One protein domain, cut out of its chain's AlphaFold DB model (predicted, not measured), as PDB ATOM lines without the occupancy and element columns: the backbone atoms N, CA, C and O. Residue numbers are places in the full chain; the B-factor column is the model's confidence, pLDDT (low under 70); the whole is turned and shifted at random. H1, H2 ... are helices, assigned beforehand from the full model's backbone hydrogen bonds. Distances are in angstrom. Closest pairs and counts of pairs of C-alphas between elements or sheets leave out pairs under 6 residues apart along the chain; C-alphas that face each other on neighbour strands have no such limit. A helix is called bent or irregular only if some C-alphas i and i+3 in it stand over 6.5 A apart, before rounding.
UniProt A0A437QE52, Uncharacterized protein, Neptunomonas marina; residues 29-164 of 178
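Overview. This is residues 29 to 164 of the 178 residues of an uncharacterized protein of Neptunomonas marina (UniProt A0A437QE52). Three long helices, H3, H4 and H5, cross in the core; H1 packs along H4, H2 folds back on residues 62 to 69 of H3, and residues 156 to 164, mostly of H6, stick out. The 136 printed residues hold six named helices, H1 to H6, and no named strand: all helix, compact, radius of gyration of the C-alphas 14.5 A. The spans are 39 by 39 by 27 A.

Along the chain. H1, residues 29 to 44, begins at C-alpha 29 (12.047, -29.086, -39.247). H2 is residues 46 to 56, H3 62 to 83, 31.7 A, H4 90 to 110, 30.1 A, and H5 116 to 137, 30.9 A. H6, residues 145 to 163, ends at (-13.688, -17.014, -34.516). H5 is irregular: C-alphas 117 and 120 are 7.5 A apart.

Arrangement. H4 is the hub, touching five helices. The closest C-alphas of H4 and H5, a hairpin, are Gln 102 and Ala 123, 5.0 A; of H3 and H5, Gly 67 and Ala 126, 4.0 A. Every O i to N i+4 pair is within hydrogen-bond range in H1, H2, H3, H4 and H6, 16 of 18 in H5.

Size, cuts and confidence. The printed part has no cut and no long link; no printed residue is under 70.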
ATOM      1  N   ARG A  29      11.985 -28.768 -40.673       85.12
ATOM      2  CA  ARG A  29      12.047 -29.086 -39.247       85.12
ATOM      3  C   ARG A  29      13.414 -28.759 -38.658       85.12
ATOM      4  O   ARG A  29      13.471 -28.194 -37.577       85.12
ATOM      5  N   GLN A  30      14.501 -29.037 -39.372       86.00
ATOM      6  CA  GLN A  30      15.845 -28.647 -38.928       86.00
ATOM      7  C   GLN A  30      15.997 -27.125 -38.874       86.00
ATOM      8  O   GLN A  30      16.586 -26.594 -37.936       86.00
ATOM      9  N   VAL A  31      15.421 -26.414 -39.850       84.81
ATOM     10  CA  VAL A  31      15.374 -24.946 -39.830       84.81
ATOM     11  C   VAL A  31      14.579 -24.459 -38.617       84.81
ATOM     12  O   VAL A  31      15.026 -23.550 -37.924       84.81
ATOM     13  N   TYR A  32      13.432 -25.076 -38.325       87.75
ATOM     14  CA  TYR A  32      12.639 -24.766 -37.136       87.75
ATOM     15  C   TYR A  32      13.408 -24.991 -35.829       87.75
ATOM     16  O   TYR A  32      13.561 -24.056 -35.048       87.75
ATOM     17  N   GLU A  33      13.923 -26.202 -35.615       88.94
ATOM     18  CA  GLU A  33      14.637 -26.589 -34.394       88.94
ATOM     19  C   GLU A  33      15.875 -25.711 -34.177       88.94
ATOM     20  O   GLU A  33      16.109 -25.236 -33.065       88.94
ATOM     21  N   GLY A  34      16.628 -25.417 -35.242       86.88
ATOM     22  CA  GLY A  34      17.781 -24.520 -35.177       86.88
ATOM     23  C   GLY A  34      17.404 -23.079 -34.824       86.88
ATOM     24  O   GLY A  34      18.091 -22.440 -34.029       86.88
ATOM     25  N   LEU A  35      16.297 -22.567 -35.373       85.94
ATOM     26  CA  LEU A  35      15.807 -21.223 -35.055       85.94
ATOM     27  C   LEU A  35      15.318 -21.120 -33.611       85.94
ATOM     28  O   LEU A  35      15.693 -20.173 -32.923       85.94
ATOM     29  N   VAL A  36      14.501 -22.074 -33.158       87.56
ATOM     30  CA  VAL A  36      13.994 -22.122 -31.778       87.56
ATOM     31  C   VAL A  36      15.151 -22.228 -30.795       87.56
ATOM     32  O   VAL A  36      15.231 -21.411 -29.882       87.56
ATOM     33  N   SER A  37      16.082 -23.157 -31.021       90.25
ATOM     34  CA  SER A  37      17.239 -23.344 -30.135       90.25
ATOM     35  C   SER A  37      18.050 -22.057 -30.025       90.25
ATOM     36  O   SER A  37      18.264 -21.565 -28.926       90.25
ATOM     37  N   MET A  38      18.386 -21.417 -31.149       88.12
ATOM     38  CA  MET A  38      19.131 -20.153 -31.134       88.12
ATOM     39  C   MET A  38      18.379 -19.028 -30.399       88.12
ATOM     40  O   MET A  38      19.001 -18.218 -29.708       88.12
ATOM     41  N   MET A  39      17.050 -18.960 -30.537       88.88
ATOM     42  CA  MET A  39      16.232 -17.967 -29.834       88.88
ATOM     43  C   MET A  39      16.194 -18.206 -28.333       88.88
ATOM     44  O   MET A  39      16.348 -17.250 -27.575       88.88
ATOM     45  N   LEU A  40      15.991 -19.452 -27.910       90.75
ATOM     46  CA  LEU A  40      15.924 -19.814 -26.500       90.75
ATOM     47  C   LEU A  40      17.301 -19.713 -25.840       90.75
ATOM     48  O   LEU A  40      17.407 -19.117 -24.773       90.75
ATOM     49  N   ASP A  41      18.363 -20.172 -26.502       92.62
ATOM     50  CA  ASP A  41      19.744 -20.023 -26.031       92.62
ATOM     51  C   ASP A  41      20.087 -18.547 -25.804       92.62
ATOM     52  O   ASP A  41      20.652 -18.174 -24.773       92.62
ATOM     53  N   TYR A  42      19.702 -17.673 -26.742       91.50
ATOM     54  CA  TYR A  42      19.871 -16.238 -26.552       91.50
ATOM     55  C   TYR A  42      18.995 -15.708 -25.413       91.50
ATOM     56  O   TYR A  42      19.486 -14.936 -24.591       91.50
ATOM     57  N   LEU A  43      17.719 -16.097 -25.351       92.75
ATOM     58  CA  LEU A  43      16.780 -15.634 -24.329       92.75
ATOM     59  C   LEU A  43      17.268 -15.961 -22.912       92.75
ATOM     60  O   LEU A  43      17.202 -15.101 -22.036       92.75
ATOM     61  N   TYR A  44      17.794 -17.169 -22.710       93.75
ATOM     62  CA  TYR A  44      18.313 -17.642 -21.426       93.75
ATOM     63  C   TYR A  44      19.779 -17.266 -21.172       93.75
ATOM     64  O   TYR A  44      20.300 -17.515 -20.085       93.75
ATOM     65  N   SER A  45      20.455 -16.628 -22.131       94.75
ATOM     66  CA  SER A  45      21.760 -16.012 -21.882       94.75
ATOM     67  C   SER A  45      21.639 -14.841 -20.901       94.75
ATOM     68  O   SER A  45      20.576 -14.236 -20.766       94.75
ATOM     69  N   GLU A  46      22.748 -14.442 -20.275       94.31
ATOM     70  CA  GLU A  46      22.771 -13.278 -19.378       94.31
ATOM     71  C   GLU A  46      22.207 -12.014 -20.056       94.31
ATOM     72  O   GLU A  46      21.393 -11.296 -19.475       94.31
ATOM     73  N   SER A  47      22.571 -11.776 -21.320       92.12
ATOM     74  CA  SER A  47      22.056 -10.646 -22.101       92.12
ATOM     75  C   SER A  47      20.558 -10.761 -22.397       92.12
ATOM     76  O   SER A  47      19.852  -9.751 -22.388       92.12
ATOM     77  N   GLY A  48      20.061 -11.970 -22.666       92.12
ATOM     78  CA  GLY A  48      18.638 -12.222 -22.887       92.12
ATOM     79  C   GLY A  48      17.820 -11.990 -21.621       92.12
ATOM     80  O   GLY A  48      16.863 -11.215 -21.644       92.12
ATOM     81  N   VAL A  49      18.262 -12.552 -20.495       94.31
ATOM     82  CA  VAL A  49      17.628 -12.372 -19.183       94.31
ATOM     83  C   VAL A  49      17.595 -10.897 -18.789       94.31
ATOM     84  O   VAL A  49      16.538 -10.392 -18.409       94.31
ATOM     85  N   GLN A  50      18.706 -10.169 -18.941       94.88
ATOM     86  CA  GLN A  50      18.736  -8.725 -18.683       94.88
ATOM     87  C   GLN A  50      17.759  -7.962 -19.583       94.88
ATOM     88  O   GLN A  50      17.074  -7.055 -19.118       94.88
ATOM     89  N   MET A  51      17.646  -8.332 -20.860       93.31
ATOM     90  CA  MET A  51      16.703  -7.702 -21.786       93.31
ATOM     91  C   MET A  51      15.244  -7.945 -21.370       93.31
ATOM     92  O   MET A  51      14.426  -7.024 -21.423       93.31
ATOM     93  N   VAL A  52      14.921  -9.156 -20.910       94.56
ATOM     94  CA  VAL A  52      13.599  -9.489 -20.363       94.56
ATOM     95  C   VAL A  52      13.331  -8.667 -19.103       94.56
ATOM     96  O   VAL A  52      12.299  -8.002 -19.027       94.56
ATOM     97  N   GLN A  53      14.272  -8.616 -18.159       94.50
ATOM     98  CA  GLN A  53      14.142  -7.813 -16.938       94.50
ATOM     99  C   GLN A  53      13.943  -6.325 -17.246       94.50
ATOM    100  O   GLN A  53      13.051  -5.697 -16.683       94.50
ATOM    101  N   GLN A  54      14.714  -5.768 -18.183       94.00
ATOM    102  CA  GLN A  54      14.535  -4.390 -18.644       94.00
ATOM    103  C   GLN A  54      13.145  -4.179 -19.243       94.00
ATOM    104  O   GLN A  54      12.517  -3.163 -18.964       94.00
ATOM    105  N   SER A  55      12.633  -5.141 -20.018       94.50
ATOM    106  CA  SER A  55      11.287  -5.043 -20.592       94.50
ATOM    107  C   SER A  55      10.182  -4.997 -19.528       94.50
ATOM    108  O   SER A  55       9.183  -4.317 -19.737       94.50
ATOM    109  N   MET A  56      10.378  -5.631 -18.365       94.25
ATOM    110  CA  MET A  56       9.426  -5.564 -17.245       94.25
ATOM    111  C   MET A  56       9.379  -4.178 -16.587       94.25
ATOM    112  O   MET A  56       8.364  -3.812 -16.007       94.25
ATOM    113  N   GLN A  57      10.463  -3.402 -16.682       93.38
ATOM    114  CA  GLN A  57      10.549  -2.047 -16.122       93.38
ATOM    115  C   GLN A  57       9.931  -0.981 -17.041       93.38
ATOM    116  O   GLN A  57       9.781   0.175 -16.643       93.38
ATOM    117  N   ILE A  58       9.591  -1.338 -18.283       93.12
ATOM    118  CA  ILE A  58       8.964  -0.419 -19.235       93.12
ATOM    119  C   ILE A  58       7.514  -0.181 -18.807       93.12
ATOM    120  O   ILE A  58       6.749  -1.126 -18.621       93.12
ATOM    121  N   GLN A  59       7.121   1.088 -18.684       90.50
ATOM    122  CA  GLN A  59       5.724   1.444 -18.433       90.50
ATOM    123  C   GLN A  59       4.837   0.944 -19.577       90.50
ATOM    124  O   GLN A  59       5.097   1.241 -20.742       90.50
ATOM    125  N   GLY A  60       3.775   0.217 -19.241       90.31
ATOM    126  CA  GLY A  60       2.861  -0.348 -20.225       90.31
ATOM    127  C   GLY A  60       2.232  -1.644 -19.740       90.31
ATOM    128  O   GLY A  60       2.419  -2.062 -18.596       90.31
ATOM    129  N   GLN A  61       1.461  -2.277 -20.619       94.75
ATOM    130  CA  GLN A  61       0.876  -3.581 -20.332       94.75
ATOM    131  C   GLN A  61       1.897  -4.702 -20.614       94.75
ATOM    132  O   GLN A  61       2.591  -4.642 -21.632       94.75
ATOM    133  N   PRO A  62       1.958  -5.775 -19.801       94.62
ATOM    134  CA  PRO A  62       2.936  -6.854 -19.975       94.62
ATOM    135  C   PRO A  62       2.951  -7.464 -21.379       94.62
ATOM    136  O   PRO A  62       4.008  -7.656 -21.972       94.62
ATOM    137  N   HIS A  63       1.775  -7.697 -21.964       94.50
ATOM    138  CA  HIS A  63       1.658  -8.257 -23.309       94.50
ATOM    139  C   HIS A  63       2.216  -7.317 -24.403       94.50
ATOM    140  O   HIS A  63       2.655  -7.779 -25.455       94.50
ATOM    141  N   GLU A  64       2.265  -6.001 -24.171       95.06
ATOM    142  CA  GLU A  64       2.917  -5.043 -25.079       95.06
ATOM    143  C   GLU A  64       4.437  -5.114 -24.977       95.06
ATOM    144  O   GLU A  64       5.116  -5.203 -26.002       95.06
ATOM    145  N   ASN A  65       4.958  -5.142 -23.750       95.88
ATOM    146  CA  ASN A  65       6.393  -5.221 -23.489       95.88
ATOM    147  C   ASN A  65       6.978  -6.536 -24.023       95.88
ATOM    148  O   ASN A  65       7.979  -6.522 -24.745       95.88
ATOM    149  N   ILE A  66       6.301  -7.657 -23.749       96.00
ATOM    150  CA  ILE A  66       6.651  -8.976 -24.287       96.00
ATOM    151  C   ILE A  66       6.569  -8.952 -25.815       96.00
ATOM    152  O   ILE A  66       7.510  -9.370 -26.485       96.00
ATOM    153  N   GLY A  67       5.489  -8.416 -26.397       94.88
ATOM    154  CA  GLY A  67       5.321  -8.376 -27.851       94.88
ATOM    155  C   GLY A  67       6.409  -7.566 -28.562       94.88
ATOM    156  O   GLY A  67       6.911  -7.974 -29.611       94.88
ATOM    157  N   MET A  68       6.830  -6.444 -27.975       94.19
ATOM    158  CA  MET A  68       7.953  -5.651 -28.477       94.19
ATOM    159  C   MET A  68       9.275  -6.424 -28.404       94.19
ATOM    160  O   MET A  68      10.047  -6.398 -29.367       94.19
ATOM    161  N   LEU A  69       9.542  -7.095 -27.281       94.19
ATOM    162  CA  LEU A  69      10.747  -7.899 -27.097       94.19
ATOM    163  C   LEU A  69      10.806  -9.048 -28.111       94.19
ATOM    164  O   LEU A  69      11.787  -9.180 -28.843       94.19
ATOM    165  N   VAL A  70       9.724  -9.818 -28.218       94.75
ATOM    166  CA  VAL A  70       9.592 -10.933 -29.162       94.75
ATOM    167  C   VAL A  70       9.786 -10.454 -30.601       94.75
ATOM    168  O   VAL A  70      10.540 -11.071 -31.347       94.75
ATOM    169  N   ALA A  71       9.197  -9.317 -30.993       92.56
ATOM    170  CA  ALA A  71       9.395  -8.758 -32.332       92.56
ATOM    171  C   ALA A  71      10.877  -8.476 -32.625       92.56
ATOM    172  O   ALA A  71      11.377  -8.833 -33.690       92.56
ATOM    173  N   ARG A  72      11.609  -7.882 -31.674       90.44
ATOM    174  CA  ARG A  72      13.047  -7.604 -31.840       90.44
ATOM    175  C   ARG A  72      13.864  -8.886 -31.986       90.44
ATOM    176  O   ARG A  72      14.764  -8.940 -32.824       90.44
ATOM    177  N   LEU A  73      13.546  -9.911 -31.198       90.94
ATOM    178  CA  LEU A  73      14.214 -11.210 -31.260       90.94
ATOM    179  C   LEU A  73      13.958 -11.905 -32.601       90.94
ATOM    180  O   LEU A  73      14.910 -12.279 -33.283       90.94
ATOM    181  N   ILE A  74      12.697 -11.975 -33.037       90.69
ATOM    182  CA  ILE A  74      12.322 -12.536 -34.340       90.69
ATOM    183  C   ILE A  74      13.021 -11.783 -35.480       90.69
ATOM    184  O   ILE A  74      13.572 -12.405 -36.387       90.69
ATOM    185  N   GLN A  75      13.052 -10.448 -35.435       88.88
ATOM    186  CA  GLN A  75      13.721  -9.636 -36.452       88.88
ATOM    187  C   GLN A  75      15.224  -9.937 -36.521       88.88
ATOM    188  O   GLN A  75      15.758 -10.157 -37.610       88.88
ATOM    189  N   ARG A  76      15.912  -9.985 -35.372       86.94
ATOM    190  CA  ARG A  76      17.346 -10.313 -35.297       86.94
ATOM    191  C   ARG A  76      17.637 -11.695 -35.875       86.94
ATOM    192  O   ARG A  76      18.612 -11.874 -36.609       86.94
ATOM    193  N   MET A  77      16.778 -12.658 -35.573       83.62
ATOM    194  CA  MET A  77      16.889 -14.018 -36.079       83.62
ATOM    195  C   MET A  77      16.676 -14.097 -37.577       83.62
ATOM    196  O   MET A  77      17.452 -14.744 -38.276       83.62
ATOM    197  N   PHE A  78      15.671 -13.393 -38.085       84.94
ATOM    198  CA  PHE A  78      15.410 -13.360 -39.511       84.94
ATOM    199  C   PHE A  78      16.585 -12.764 -40.292       84.94
ATOM    200  O   PHE A  78      17.008 -13.324 -41.302       84.94
ATOM    201  N   ILE A  79      17.169 -11.674 -39.784       86.56
ATOM    202  CA  ILE A  79      18.395 -11.091 -40.342       86.56
ATOM    203  C   ILE A  79      19.524 -12.127 -40.336       86.56
ATOM    204  O   ILE A  79      20.162 -12.339 -41.362       86.56
ATOM    205  N   THR A  80      19.727 -12.816 -39.211       85.50
ATOM    206  CA  THR A  80      20.775 -13.838 -39.063       85.50
ATOM    207  C   THR A  80      20.598 -14.978 -40.070       85.50
ATOM    208  O   THR A  80      21.551 -15.347 -40.757       85.50
ATOM    209  N   ALA A  81      19.374 -15.489 -40.231       84.75
ATOM    210  CA  ALA A  81      19.060 -16.533 -41.200       84.75
ATOM    211  C   ALA A  81      19.310 -16.070 -42.645       84.75
ATOM    212  O   ALA A  81      19.950 -16.789 -43.418       84.75
ATOM    213  N   LYS A  82      18.913 -14.837 -43.000       83.56
ATOM    214  CA  LYS A  82      19.221 -14.244 -44.313       83.56
ATOM    215  C   LYS A  82      20.723 -14.125 -44.556       83.56
ATOM    216  O   LYS A  82      21.184 -14.463 -45.645       83.56
ATOM    217  N   THR A  83      21.493 -13.679 -43.562       86.06
ATOM    218  CA  THR A  83      22.960 -13.596 -43.654       86.06
ATOM    219  C   THR A  83      23.586 -14.971 -43.894       86.06
ATOM    220  O   THR A  83      24.527 -15.088 -44.676       86.06
ATOM    221  N   GLN A  84      23.017 -16.022 -43.302       84.81
ATOM    222  CA  GLN A  84      23.419 -17.415 -43.522       84.81
ATOM    223  C   GLN A  84      22.838 -18.029 -44.809       84.81
ATOM    224  O   GLN A  84      23.070 -19.203 -45.090       84.81
ATOM    225  N   LYS A  85      22.105 -17.247 -45.615       84.44
ATOM    226  CA  LYS A  85      21.404 -17.685 -46.835       84.44
ATOM    227  C   LYS A  85      20.395 -18.816 -46.589       84.44
ATOM    228  O   LYS A  85      20.065 -19.562 -47.510       84.44
ATOM    229  N   VAL A  86      19.880 -18.924 -45.366       84.88
ATOM    230  CA  VAL A  86      18.820 -19.862 -44.995       84.88
ATOM    231  C   VAL A  86      17.474 -19.216 -45.306       84.88
ATOM    232  O   VAL A  86      17.161 -18.134 -44.810       84.88
ATOM    233  N   GLN A  87      16.659 -19.878 -46.131       82.06
ATOM    234  CA  GLN A  87      15.274 -19.465 -46.344       82.06
ATOM    235  C   GLN A  87      14.411 -19.922 -45.170       82.06
ATOM    236  O   GLN A  87      14.299 -21.117 -44.899       82.06
ATOM    237  N   VAL A  88      13.771 -18.967 -44.501       83.88
ATOM    238  CA  VAL A  88      12.852 -19.233 -43.393       83.88
ATOM    239  C   VAL A  88      11.429 -19.002 -43.871       83.88
ATOM    240  O   VAL A  88      11.066 -17.898 -44.269       83.88
ATOM    241  N   GLN A  89      10.612 -20.050 -43.826       85.25
ATOM    242  CA  GLN A  89       9.199 -19.945 -44.177       85.25
ATOM    243  C   GLN A  89       8.435 -19.170 -43.097       85.25
ATOM    244  O   GLN A  89       8.715 -19.306 -41.905       85.25
ATOM    245  N   ALA A  90       7.415 -18.408 -43.499       82.88
ATOM    246  CA  ALA A  90       6.598 -17.628 -42.568       82.88
ATOM    247  C   ALA A  90       5.930 -18.497 -41.485       82.88
ATOM    248  O   ALA A  90       5.822 -18.066 -40.341       82.88
ATOM    249  N   SER A  91       5.531 -19.730 -41.816       84.50
ATOM    250  CA  SER A  91       4.971 -20.700 -40.863       84.50
ATOM    251  C   SER A  91       5.970 -21.115 -39.780       84.50
ATOM    252  O   SER A  91       5.597 -21.199 -38.615       84.50
ATOM    253  N   ILE A  92       7.236 -21.321 -40.148       88.81
ATOM    254  CA  ILE A  92       8.315 -21.656 -39.210       88.81
ATOM    255  C   ILE A  92       8.551 -20.481 -38.263       88.81
ATOM    256  O   ILE A  92       8.558 -20.665 -37.050       88.81
ATOM    257  N   LEU A  93       8.691 -19.267 -38.809       86.88
ATOM    258  CA  LEU A  93       8.910 -18.070 -37.994       86.88
ATOM    259  C   LEU A  93       7.726 -17.793 -37.064       86.88
ATOM    260  O   LEU A  93       7.910 -17.347 -35.937       86.88
ATOM    261  N   PHE A  94       6.513 -18.077 -37.533       87.56
ATOM    262  CA  PHE A  94       5.299 -17.964 -36.743       87.56
ATOM    263  C   PHE A  94       5.308 -18.926 -35.550       87.56
ATOM    264  O   PHE A  94       5.141 -18.476 -34.419       87.56
ATOM    265  N   SER A  95       5.525 -20.225 -35.783       88.62
ATOM    266  CA  SER A  95       5.562 -21.227 -34.709       88.62
ATOM    267  C   SER A  95       6.667 -20.921 -33.703       88.62
ATOM    268  O   SER A  95       6.422 -20.907 -32.501       88.62
ATOM    269  N   ALA A  96       7.854 -20.580 -34.199       90.19
ATOM    270  CA  ALA A  96       8.991 -20.266 -33.350       90.19
ATOM    271  C   ALA A  96       8.766 -18.959 -32.560       90.19
ATOM    272  O   ALA A  96       9.144 -18.852 -31.397       90.19
ATOM    273  N   GLY A  97       8.082 -17.979 -33.159       91.94
ATOM    274  CA  GLY A  97       7.660 -16.763 -32.471       91.94
ATOM    275  C   GLY A  97       6.637 -17.022 -31.363       91.94
ATOM    276  O   GLY A  97       6.706 -16.376 -30.321       91.94
ATOM    277  N   MET A  98       5.717 -17.972 -31.558       92.94
ATOM    278  CA  MET A  98       4.735 -18.367 -30.544       92.94
ATOM    279  C   MET A  98       5.419 -19.017 -29.335       92.94
ATOM    280  O   MET A  98       5.150 -18.612 -28.206       92.94
ATOM    281  N   GLU A  99       6.327 -19.969 -29.568       93.25
ATOM    282  CA  GLU A  99       7.115 -20.599 -28.496       93.25
ATOM    283  C   GLU A  99       7.967 -19.571 -27.754       93.25
ATOM    284  O   GLU A  99       8.002 -19.551 -26.525       93.25
ATOM    285  N   LEU A 100       8.590 -18.649 -28.489       94.75
ATOM    286  CA  LEU A 100       9.346 -17.567 -27.881       94.75
ATOM    287  C   LEU A 100       8.453 -16.670 -27.010       94.75
ATOM    288  O   LEU A 100       8.834 -16.322 -25.897       94.75
ATOM    289  N   SER A 101       7.256 -16.305 -27.475       96.25
ATOM    290  CA  SER A 101       6.301 -15.539 -26.665       96.25
ATOM    291  C   SER A 101       5.882 -16.262 -25.389       96.25
ATOM    292  O   SER A 101       5.730 -15.604 -24.361       96.25
ATOM    293  N   GLN A 102       5.713 -17.586 -25.442       95.62
ATOM    294  CA  GLN A 102       5.438 -18.403 -24.261       95.62
ATOM    295  C   GLN A 102       6.618 -18.374 -23.293       95.62
ATOM    296  O   GLN A 102       6.428 -18.003 -22.141       95.62
ATOM    297  N   ALA A 103       7.839 -18.614 -23.778       96.50
ATOM    298  CA  ALA A 103       9.037 -18.586 -22.945       96.50
ATOM    299  C   ALA A 103       9.242 -17.225 -22.252       96.50
ATOM    300  O   ALA A 103       9.520 -17.168 -21.057       96.50
ATOM    301  N   VAL A 104       9.048 -16.105 -22.961       96.44
ATOM    302  CA  VAL A 104       9.145 -14.777 -22.331       96.44
ATOM    303  C   VAL A 104       8.017 -14.553 -21.314       96.44
ATOM    304  O   VAL A 104       8.262 -13.980 -20.253       96.44
ATOM    305  N   ALA A 105       6.788 -14.986 -21.606       96.62
ATOM    306  CA  ALA A 105       5.685 -14.880 -20.653       96.62
ATOM    307  C   ALA A 105       5.935 -15.722 -19.394       96.62
ATOM    308  O   ALA A 105       5.644 -15.249 -18.297       96.62
ATOM    309  N   ASP A 106       6.542 -16.901 -19.526       96.19
ATOM    310  CA  ASP A 106       6.945 -17.741 -18.396       96.19
ATOM    311  C   ASP A 106       7.984 -17.034 -17.517       96.19
ATOM    312  O   ASP A 106       7.856 -17.020 -16.296       96.19
ATOM    313  N   MET A 107       8.931 -16.301 -18.105       96.31
ATOM    314  CA  MET A 107       9.860 -15.473 -17.323       96.31
ATOM    315  C   MET A 107       9.150 -14.325 -16.578       96.31
ATOM    316  O   MET A 107       9.528 -13.986 -15.457       96.31
ATOM    317  N   TYR A 108       8.111 -13.722 -17.172       96.88
ATOM    318  CA  TYR A 108       7.257 -12.729 -16.495       96.88
ATOM    319  C   TYR A 108       6.413 -13.356 -15.372       96.88
ATOM    320  O   TYR A 108       6.118 -12.692 -14.378       96.88
ATOM    321  N   LEU A 109       6.010 -14.618 -15.523       95.69
ATOM    322  CA  LEU A 109       5.313 -15.375 -14.484       95.69
ATOM    323  C   LEU A 109       6.233 -15.665 -13.303       95.69
ATOM    324  O   LEU A 109       5.858 -15.432 -12.155       95.69
ATOM    325  N   GLU A 110       7.439 -16.153 -13.583       94.69
ATOM    326  CA  GLU A 110       8.436 -16.502 -12.570       94.69
ATOM    327  C   GLU A 110       8.900 -15.284 -11.765       94.69
ATOM    328  O   GLU A 110       9.152 -15.402 -10.566       94.69
ATOM    329  N   SER A 111       8.949 -14.100 -12.383       93.31
ATOM    330  CA  SER A 111       9.267 -12.850 -11.685       93.31
ATOM    331  C   SER A 111       8.109 -12.287 -10.851       93.31
ATOM    332  O   SER A 111       8.307 -11.340 -10.089       93.31
ATOM    333  N   GLY A 112       6.897 -12.832 -11.001       94.06
ATOM    334  CA  GLY A 112       5.677 -12.295 -10.400       94.06
ATOM    335  C   GLY A 112       5.136 -11.039 -11.092       94.06
ATOM    336  O   GLY A 112       4.231 -10.400 -10.557       94.06
ATOM    337  N   ALA A 113       5.656 -10.677 -12.273       93.69
ATOM    338  CA  ALA A 113       5.190  -9.523 -13.040       93.69
ATOM    339  C   ALA A 113       3.790  -9.728 -13.642       93.69
ATOM    340  O   ALA A 113       3.098  -8.747 -13.924       93.69
ATOM    341  N   ILE A 114       3.362 -10.981 -13.838       95.12
ATOM    342  CA  ILE A 114       1.998 -11.324 -14.266       95.12
ATOM    343  C   ILE A 114       1.416 -12.481 -13.434       95.12
ATOM    344  O   ILE A 114       2.167 -13.346 -12.982       95.12
ATOM    345  N   PRO A 115       0.083 -12.545 -13.233       93.88
ATOM    346  CA  PRO A 115      -0.559 -13.670 -12.548       93.88
ATOM    347  C   PRO A 115      -0.503 -14.969 -13.361       93.88
ATOM    348  O   PRO A 115      -0.612 -14.945 -14.591       93.88
ATOM    349  N   LYS A 116      -0.428 -16.115 -12.669       90.75
ATOM    350  CA  LYS A 116      -0.332 -17.459 -13.277       90.75
ATOM    351  C   LYS A 116      -1.457 -17.773 -14.245       90.75
ATOM    352  O   LYS A 116      -1.229 -18.353 -15.302       90.75
ATOM    353  N   GLU A 117      -2.658 -17.326 -13.924       92.38
ATOM    354  CA  GLU A 117      -3.862 -17.565 -14.711       92.38
ATOM    355  C   GLU A 117      -3.850 -16.777 -16.030       92.38
ATOM    356  O   GLU A 117      -4.576 -17.112 -16.965       92.38
ATOM    357  N   GLN A 118      -3.029 -15.726 -16.119       91.88
ATOM    358  CA  GLN A 118      -2.958 -14.847 -17.284       91.88
ATOM    359  C   GLN A 118      -1.822 -15.208 -18.242       91.88
ATOM    360  O   GLN A 118      -1.871 -14.775 -19.392       91.88
ATOM    361  N   GLY A 119      -0.849 -16.017 -17.814       92.31
ATOM    362  CA  GLY A 119       0.337 -16.391 -18.589       92.31
ATOM    363  C   GLY A 119       0.044 -16.804 -20.038       92.31
ATOM    364  O   GLY A 119       0.486 -16.111 -20.956       92.31
ATOM    365  N   PRO A 120      -0.773 -17.850 -20.276       92.81
ATOM    366  CA  PRO A 120      -1.081 -18.316 -21.631       92.81
ATOM    367  C   PRO A 120      -1.754 -17.252 -22.509       92.81
ATOM    368  O   PRO A 120      -1.434 -17.117 -23.691       92.81
ATOM    369  N   LYS A 121      -2.668 -16.467 -21.928       93.38
ATOM    370  CA  LYS A 121      -3.372 -15.394 -22.638       93.38
ATOM    371  C   LYS A 121      -2.418 -14.250 -22.994       93.38
ATOM    372  O   LYS A 121      -2.440 -13.771 -24.122       93.38
ATOM    373  N   ILE A 122      -1.569 -13.840 -22.054       95.62
ATOM    374  CA  ILE A 122      -0.578 -12.778 -22.249       95.62
ATOM    375  C   ILE A 122       0.463 -13.193 -23.287       95.62
ATOM    376  O   ILE A 122       0.780 -12.387 -24.159       95.62
ATOM    377  N   ALA A 123       0.948 -14.438 -23.244       95.38
ATOM    378  CA  ALA A 123       1.855 -14.985 -24.253       95.38
ATOM    379  C   ALA A 123       1.247 -14.882 -25.657       95.38
ATOM    380  O   ALA A 123       1.882 -14.404 -26.595       95.38
ATOM    381  N   GLU A 124      -0.014 -15.282 -25.799       93.00
ATOM    382  CA  GLU A 124      -0.714 -15.235 -27.074       93.00
ATOM    383  C   GLU A 124      -0.975 -13.799 -27.565       93.00
ATOM    384  O   GLU A 124      -0.739 -13.484 -28.734       93.00
ATOM    385  N   GLU A 125      -1.435 -12.901 -26.694       94.19
ATOM    386  CA  GLU A 125      -1.631 -11.487 -27.032       94.19
ATOM    387  C   GLU A 125      -0.313 -10.814 -27.428       94.19
ATOM    388  O   GLU A 125      -0.258 -10.079 -28.421       94.19
ATOM    389  N   ALA A 126       0.761 -11.107 -26.692       95.94
ATOM    390  CA  ALA A 126       2.099 -10.625 -26.984       95.94
ATOM    391  C   ALA A 126       2.608 -11.140 -28.326       95.94
ATOM    392  O   ALA A 126       3.141 -10.363 -29.124       95.94
ATOM    393  N   PHE A 127       2.377 -12.419 -28.615       94.75
ATOM    394  CA  PHE A 127       2.701 -13.005 -29.901       94.75
ATOM    395  C   PHE A 127       2.017 -12.241 -31.043       94.75
ATOM    396  O   PHE A 127       2.691 -11.757 -31.957       94.75
ATOM    397  N   TYR A 128       0.699 -12.026 -30.974       91.00
ATOM    398  CA  TYR A 128      -0.013 -11.273 -32.011       91.00
ATOM    399  C   TYR A 128       0.498  -9.842 -32.161       91.00
ATOM    400  O   TYR A 128       0.667  -9.373 -33.290       91.00
ATOM    401  N   LYS A 129       0.771  -9.153 -31.046       91.56
ATOM    402  CA  LYS A 129       1.371  -7.815 -31.085       91.56
ATOM    403  C   LYS A 129       2.742  -7.838 -31.755       91.56
ATOM    404  O   LYS A 129       3.020  -6.948 -32.556       91.56
ATOM    405  N   SER A 130       3.555  -8.862 -31.502       92.81
ATOM    406  CA  SER A 130       4.875  -8.994 -32.119       92.81
ATOM    407  C   SER A 130       4.788  -9.109 -33.644       92.81
ATOM    408  O   SER A 130       5.500  -8.396 -34.348       92.81
ATOM    409  N   ILE A 131       3.850  -9.906 -34.173       88.50
ATOM    410  CA  ILE A 131       3.664 -10.061 -35.624       88.50
ATOM    411  C   ILE A 131       3.145  -8.769 -36.263       88.50
ATOM    412  O   ILE A 131       3.633  -8.372 -37.322       88.50
ATOM    413  N   VAL A 132       2.192  -8.077 -35.625       86.75
ATOM    414  CA  VAL A 132       1.722  -6.765 -36.109       86.75
ATOM    415  C   VAL A 132       2.890  -5.788 -36.197       86.75
ATOM    416  O   VAL A 132       3.075  -5.139 -37.228       86.75
ATOM    417  N   ARG A 133       3.714  -5.739 -35.147       88.69
ATOM    418  CA  ARG A 133       4.893  -4.877 -35.071       88.69
ATOM    419  C   ARG A 133       5.900  -5.210 -36.164       88.69
ATOM    420  O   ARG A 133       6.335  -4.325 -36.888       88.69
ATOM    421  N   LEU A 134       6.202  -6.490 -36.351       86.62
ATOM    422  CA  LEU A 134       7.076  -6.975 -37.416       86.62
ATOM    423  C   LEU A 134       6.579  -6.570 -38.808       86.62
ATOM    424  O   LEU A 134       7.374  -6.115 -39.629       86.62
ATOM    425  N   ALA A 135       5.279  -6.687 -39.076       80.81
ATOM    426  CA  ALA A 135       4.702  -6.323 -40.368       80.81
ATOM    427  C   ALA A 135       4.756  -4.807 -40.642       80.81
ATOM    428  O   ALA A 135       4.944  -4.401 -41.794       80.81
ATOM    429  N   GLN A 136       4.587  -3.987 -39.600       81.25
ATOM    430  CA  GLN A 136       4.519  -2.526 -39.693       81.25
ATOM    431  C   GLN A 136       5.894  -1.850 -39.643       81.25
ATOM    432  O   GLN A 136       6.142  -0.924 -40.407       81.25
ATOM    433  N   GLU A 137       6.788  -2.312 -38.770       81.88
ATOM    434  CA  GLU A 137       8.009  -1.585 -38.402       81.88
ATOM    435  C   GLU A 137       9.287  -2.131 -39.042       81.88
ATOM    436  O   GLU A 137      10.301  -1.438 -39.095       81.88
ATOM    437  N   THR A 138       9.276  -3.369 -39.537       79.88
ATOM    438  CA  THR A 138      10.460  -3.924 -40.207       79.88
ATOM    439  C   THR A 138      10.684  -3.189 -41.534       79.88
ATOM    440  O   THR A 138       9.714  -2.813 -42.188       79.88
ATOM    441  N   SER A 139      11.932  -2.970 -41.965       80.00
ATOM    442  CA  SER A 139      12.263  -2.405 -43.295       80.00
ATOM    443  C   SER A 139      11.974  -3.414 -44.419       80.00
ATOM    444  O   SER A 139      11.967  -4.625 -44.184       80.00
ATOM    445  N   THR A 140      11.708  -2.948 -45.645       79.00
ATOM    446  CA  THR A 140      11.521  -3.823 -46.824       79.00
ATOM    447  C   THR A 140      12.800  -4.555 -47.228       79.00
ATOM    448  O   THR A 140      12.738  -5.590 -47.887       79.00
ATOM    449  N   GLU A 141      13.953  -4.065 -46.776       76.50
ATOM    450  CA  GLU A 141      15.259  -4.713 -46.934       76.50
ATOM    451  C   GLU A 141      15.370  -5.980 -46.070       76.50
ATOM    452  O   GLU A 141      15.975  -6.986 -46.460       76.50
ATOM    453  N   ILE A 142      14.732  -5.953 -44.894       75.00
ATOM    454  CA  ILE A 142      14.710  -7.071 -43.955       75.00
ATOM    455  C   ILE A 142      13.575  -8.018 -44.334       75.00
ATOM    456  O   ILE A 142      13.870  -9.156 -44.674       75.00
ATOM    457  N   PHE A 143      12.322  -7.551 -44.382       79.56
ATOM    458  CA  PHE A 143      11.190  -8.329 -44.899       79.56
ATOM    459  C   PHE A 143      10.720  -7.805 -46.245       79.56
ATOM    460  O   PHE A 143      10.144  -6.715 -46.327       79.56
ATOM    461  N   SER A 144      10.874  -8.637 -47.271       83.25
ATOM    462  CA  SER A 144      10.298  -8.403 -48.587       83.25
ATOM    463  C   SER A 144       8.783  -8.208 -48.504       83.25
ATOM    464  O   SER A 144       8.106  -8.641 -47.566       83.25
ATOM    465  N   GLN A 145       8.221  -7.561 -49.523       82.88
ATOM    466  CA  GLN A 145       6.779  -7.340 -49.592       82.88
ATOM    467  C   GLN A 145       5.996  -8.665 -49.605       82.88
ATOM    468  O   GLN A 145       4.939  -8.744 -48.981       82.88
ATOM    469  N   GLN A 146       6.545  -9.706 -50.240       83.44
ATOM    470  CA  GLN A 146       5.954 -11.044 -50.256       83.44
ATOM    471  C   GLN A 146       5.907 -11.660 -48.852       83.44
ATOM    472  O   GLN A 146       4.848 -12.101 -48.419       83.44
ATOM    473  N   GLU A 147       7.012 -11.617 -48.103       82.06
ATOM    474  CA  GLU A 147       7.074 -12.165 -46.738       82.06
ATOM    475  C   GLU A 147       6.067 -11.472 -45.812       82.06
ATOM    476  O   GLU A 147       5.367 -12.125 -45.038       82.06
ATOM    477  N   ARG A 148       5.904 -10.150 -45.936       81.69
ATOM    478  CA  ARG A 148       4.877  -9.419 -45.175       81.69
ATOM    479  C   ARG A 148       3.461  -9.858 -45.527       81.69
ATOM    480  O   ARG A 148       2.636 -10.001 -44.626       81.69
ATOM    481  N   GLN A 149       3.172 -10.055 -46.812       84.19
ATOM    482  CA  GLN A 149       1.872 -10.563 -47.250       84.19
ATOM    483  C   GLN A 149       1.629 -11.981 -46.723       84.19
ATOM    484  O   GLN A 149       0.518 -12.291 -46.298       84.19
ATOM    485  N   ASP A 150       2.658 -12.827 -46.682       84.00
ATOM    486  CA  ASP A 150       2.572 -14.177 -46.122       84.00
ATOM    487  C   ASP A 150       2.227 -14.142 -44.627       84.00
ATOM    488  O   ASP A 150       1.297 -14.833 -44.201       84.00
ATOM    489  N   PHE A 151       2.877 -13.269 -43.848       80.81
ATOM    490  CA  PHE A 151       2.531 -13.055 -42.437       80.81
ATOM    491  C   PHE A 151       1.104 -12.538 -42.256       80.81
ATOM    492  O   PHE A 151       0.364 -13.051 -41.414       80.81
ATOM    493  N   GLN A 152       0.681 -11.561 -43.060       82.50
ATOM    494  CA  GLN A 152      -0.681 -11.030 -42.996       82.50
ATOM    495  C   GLN A 152      -1.729 -12.104 -43.311       82.50
ATOM    496  O   GLN A 152      -2.725 -12.214 -42.592       82.50
ATOM    497  N   ARG A 153      -1.497 -12.937 -44.336       86.38
ATOM    498  CA  ARG A 153      -2.380 -14.061 -44.683       86.38
ATOM    499  C   ARG A 153      -2.455 -15.086 -43.556       86.38
ATOM    500  O   ARG A 153      -3.552 -15.527 -43.206       86.38
ATOM    501  N   LEU A 154      -1.318 -15.426 -42.950       82.12
ATOM    502  CA  LEU A 154      -1.272 -16.358 -41.827       82.12
ATOM    503  C   LEU A 154      -2.059 -15.818 -40.623       82.12
ATOM    504  O   LEU A 154      -2.910 -16.524 -40.081       82.12
ATOM    505  N   MET A 155      -1.869 -14.543 -40.270       81.12
ATOM    506  CA  MET A 155      -2.640 -13.881 -39.213       81.12
ATOM    507  C   MET A 155      -4.148 -13.887 -39.486       81.12
ATOM    508  O   MET A 155      -4.932 -14.144 -38.573       81.12
ATOM    509  N   GLN A 156      -4.569 -13.597 -40.721       84.69
ATOM    510  CA  GLN A 156      -5.985 -13.625 -41.095       84.69
ATOM    511  C   GLN A 156      -6.574 -15.027 -40.938       84.69
ATOM    512  O   GLN A 156      -7.643 -15.168 -40.346       84.69
ATOM    513  N   LYS A 157      -5.852 -16.063 -41.385       83.56
ATOM    514  CA  LYS A 157      -6.267 -17.461 -41.222       83.56
ATOM    515  C   LYS A 157      -6.460 -17.821 -39.747       83.56
ATOM    516  O   LYS A 157      -7.449 -18.449 -39.392       83.56
ATOM    517  N   LEU A 158      -5.559 -17.383 -38.872       77.38
ATOM    518  CA  LEU A 158      -5.657 -17.648 -37.432       77.38
ATOM    519  C   LEU A 158      -6.808 -16.908 -36.767       77.38
ATOM    520  O   LEU A 158      -7.509 -17.494 -35.947       77.38
ATOM    521  N   LYS A 159      -7.038 -15.644 -37.138       79.06
ATOM    522  CA  LYS A 159      -8.214 -14.902 -36.672       79.06
ATOM    523  C   LYS A 159      -9.500 -15.619 -37.075       79.06
ATOM    524  O   LYS A 159     -10.383 -15.764 -36.243       79.06
ATOM    525  N   GLN A 160      -9.581 -16.107 -38.313       81.94
ATOM    526  CA  GLN A 160     -10.732 -16.883 -38.779       81.94
ATOM    527  C   GLN A 160     -10.909 -18.176 -37.973       81.94
ATOM    528  O   GLN A 160     -12.011 -18.418 -37.499       81.94
ATOM    529  N   MET A 161      -9.832 -18.942 -37.751       77.00
ATOM    530  CA  MET A 161      -9.854 -20.185 -36.961       77.00
ATOM    531  C   MET A 161     -10.298 -19.957 -35.506       77.00
ATOM    532  O   MET A 161     -11.118 -20.707 -34.981       77.00
ATOM    533  N   LYS A 162      -9.836 -18.874 -34.871       72.00
ATOM    534  CA  LYS A 162     -10.285 -18.479 -33.527       72.00
ATOM    535  C   LYS A 162     -11.773 -18.153 -33.478       72.00
ATOM    536  O   LYS A 162     -12.464 -18.606 -32.571       72.00
ATOM    537  N   THR A 163     -12.268 -17.385 -34.447       74.62
ATOM    538  CA  THR A 163     -13.688 -17.014 -34.516       74.62
ATOM    539  C   THR A 163     -14.576 -18.216 -34.842       74.62
ATOM    540  O   THR A 163     -15.719 -18.262 -34.400       74.62
ATOM    541  N   SER A 164     -14.062 -19.206 -35.578       75.94
ATOM    542  CA  SER A 164     -14.773 -20.450 -35.889       75.94
ATOM    543  C   SER A 164     -14.617 -21.549 -34.827       75.94
ATOM    544  O   SER A 164     -15.163 -22.636 -35.008       75.94
TER     545      SER A 164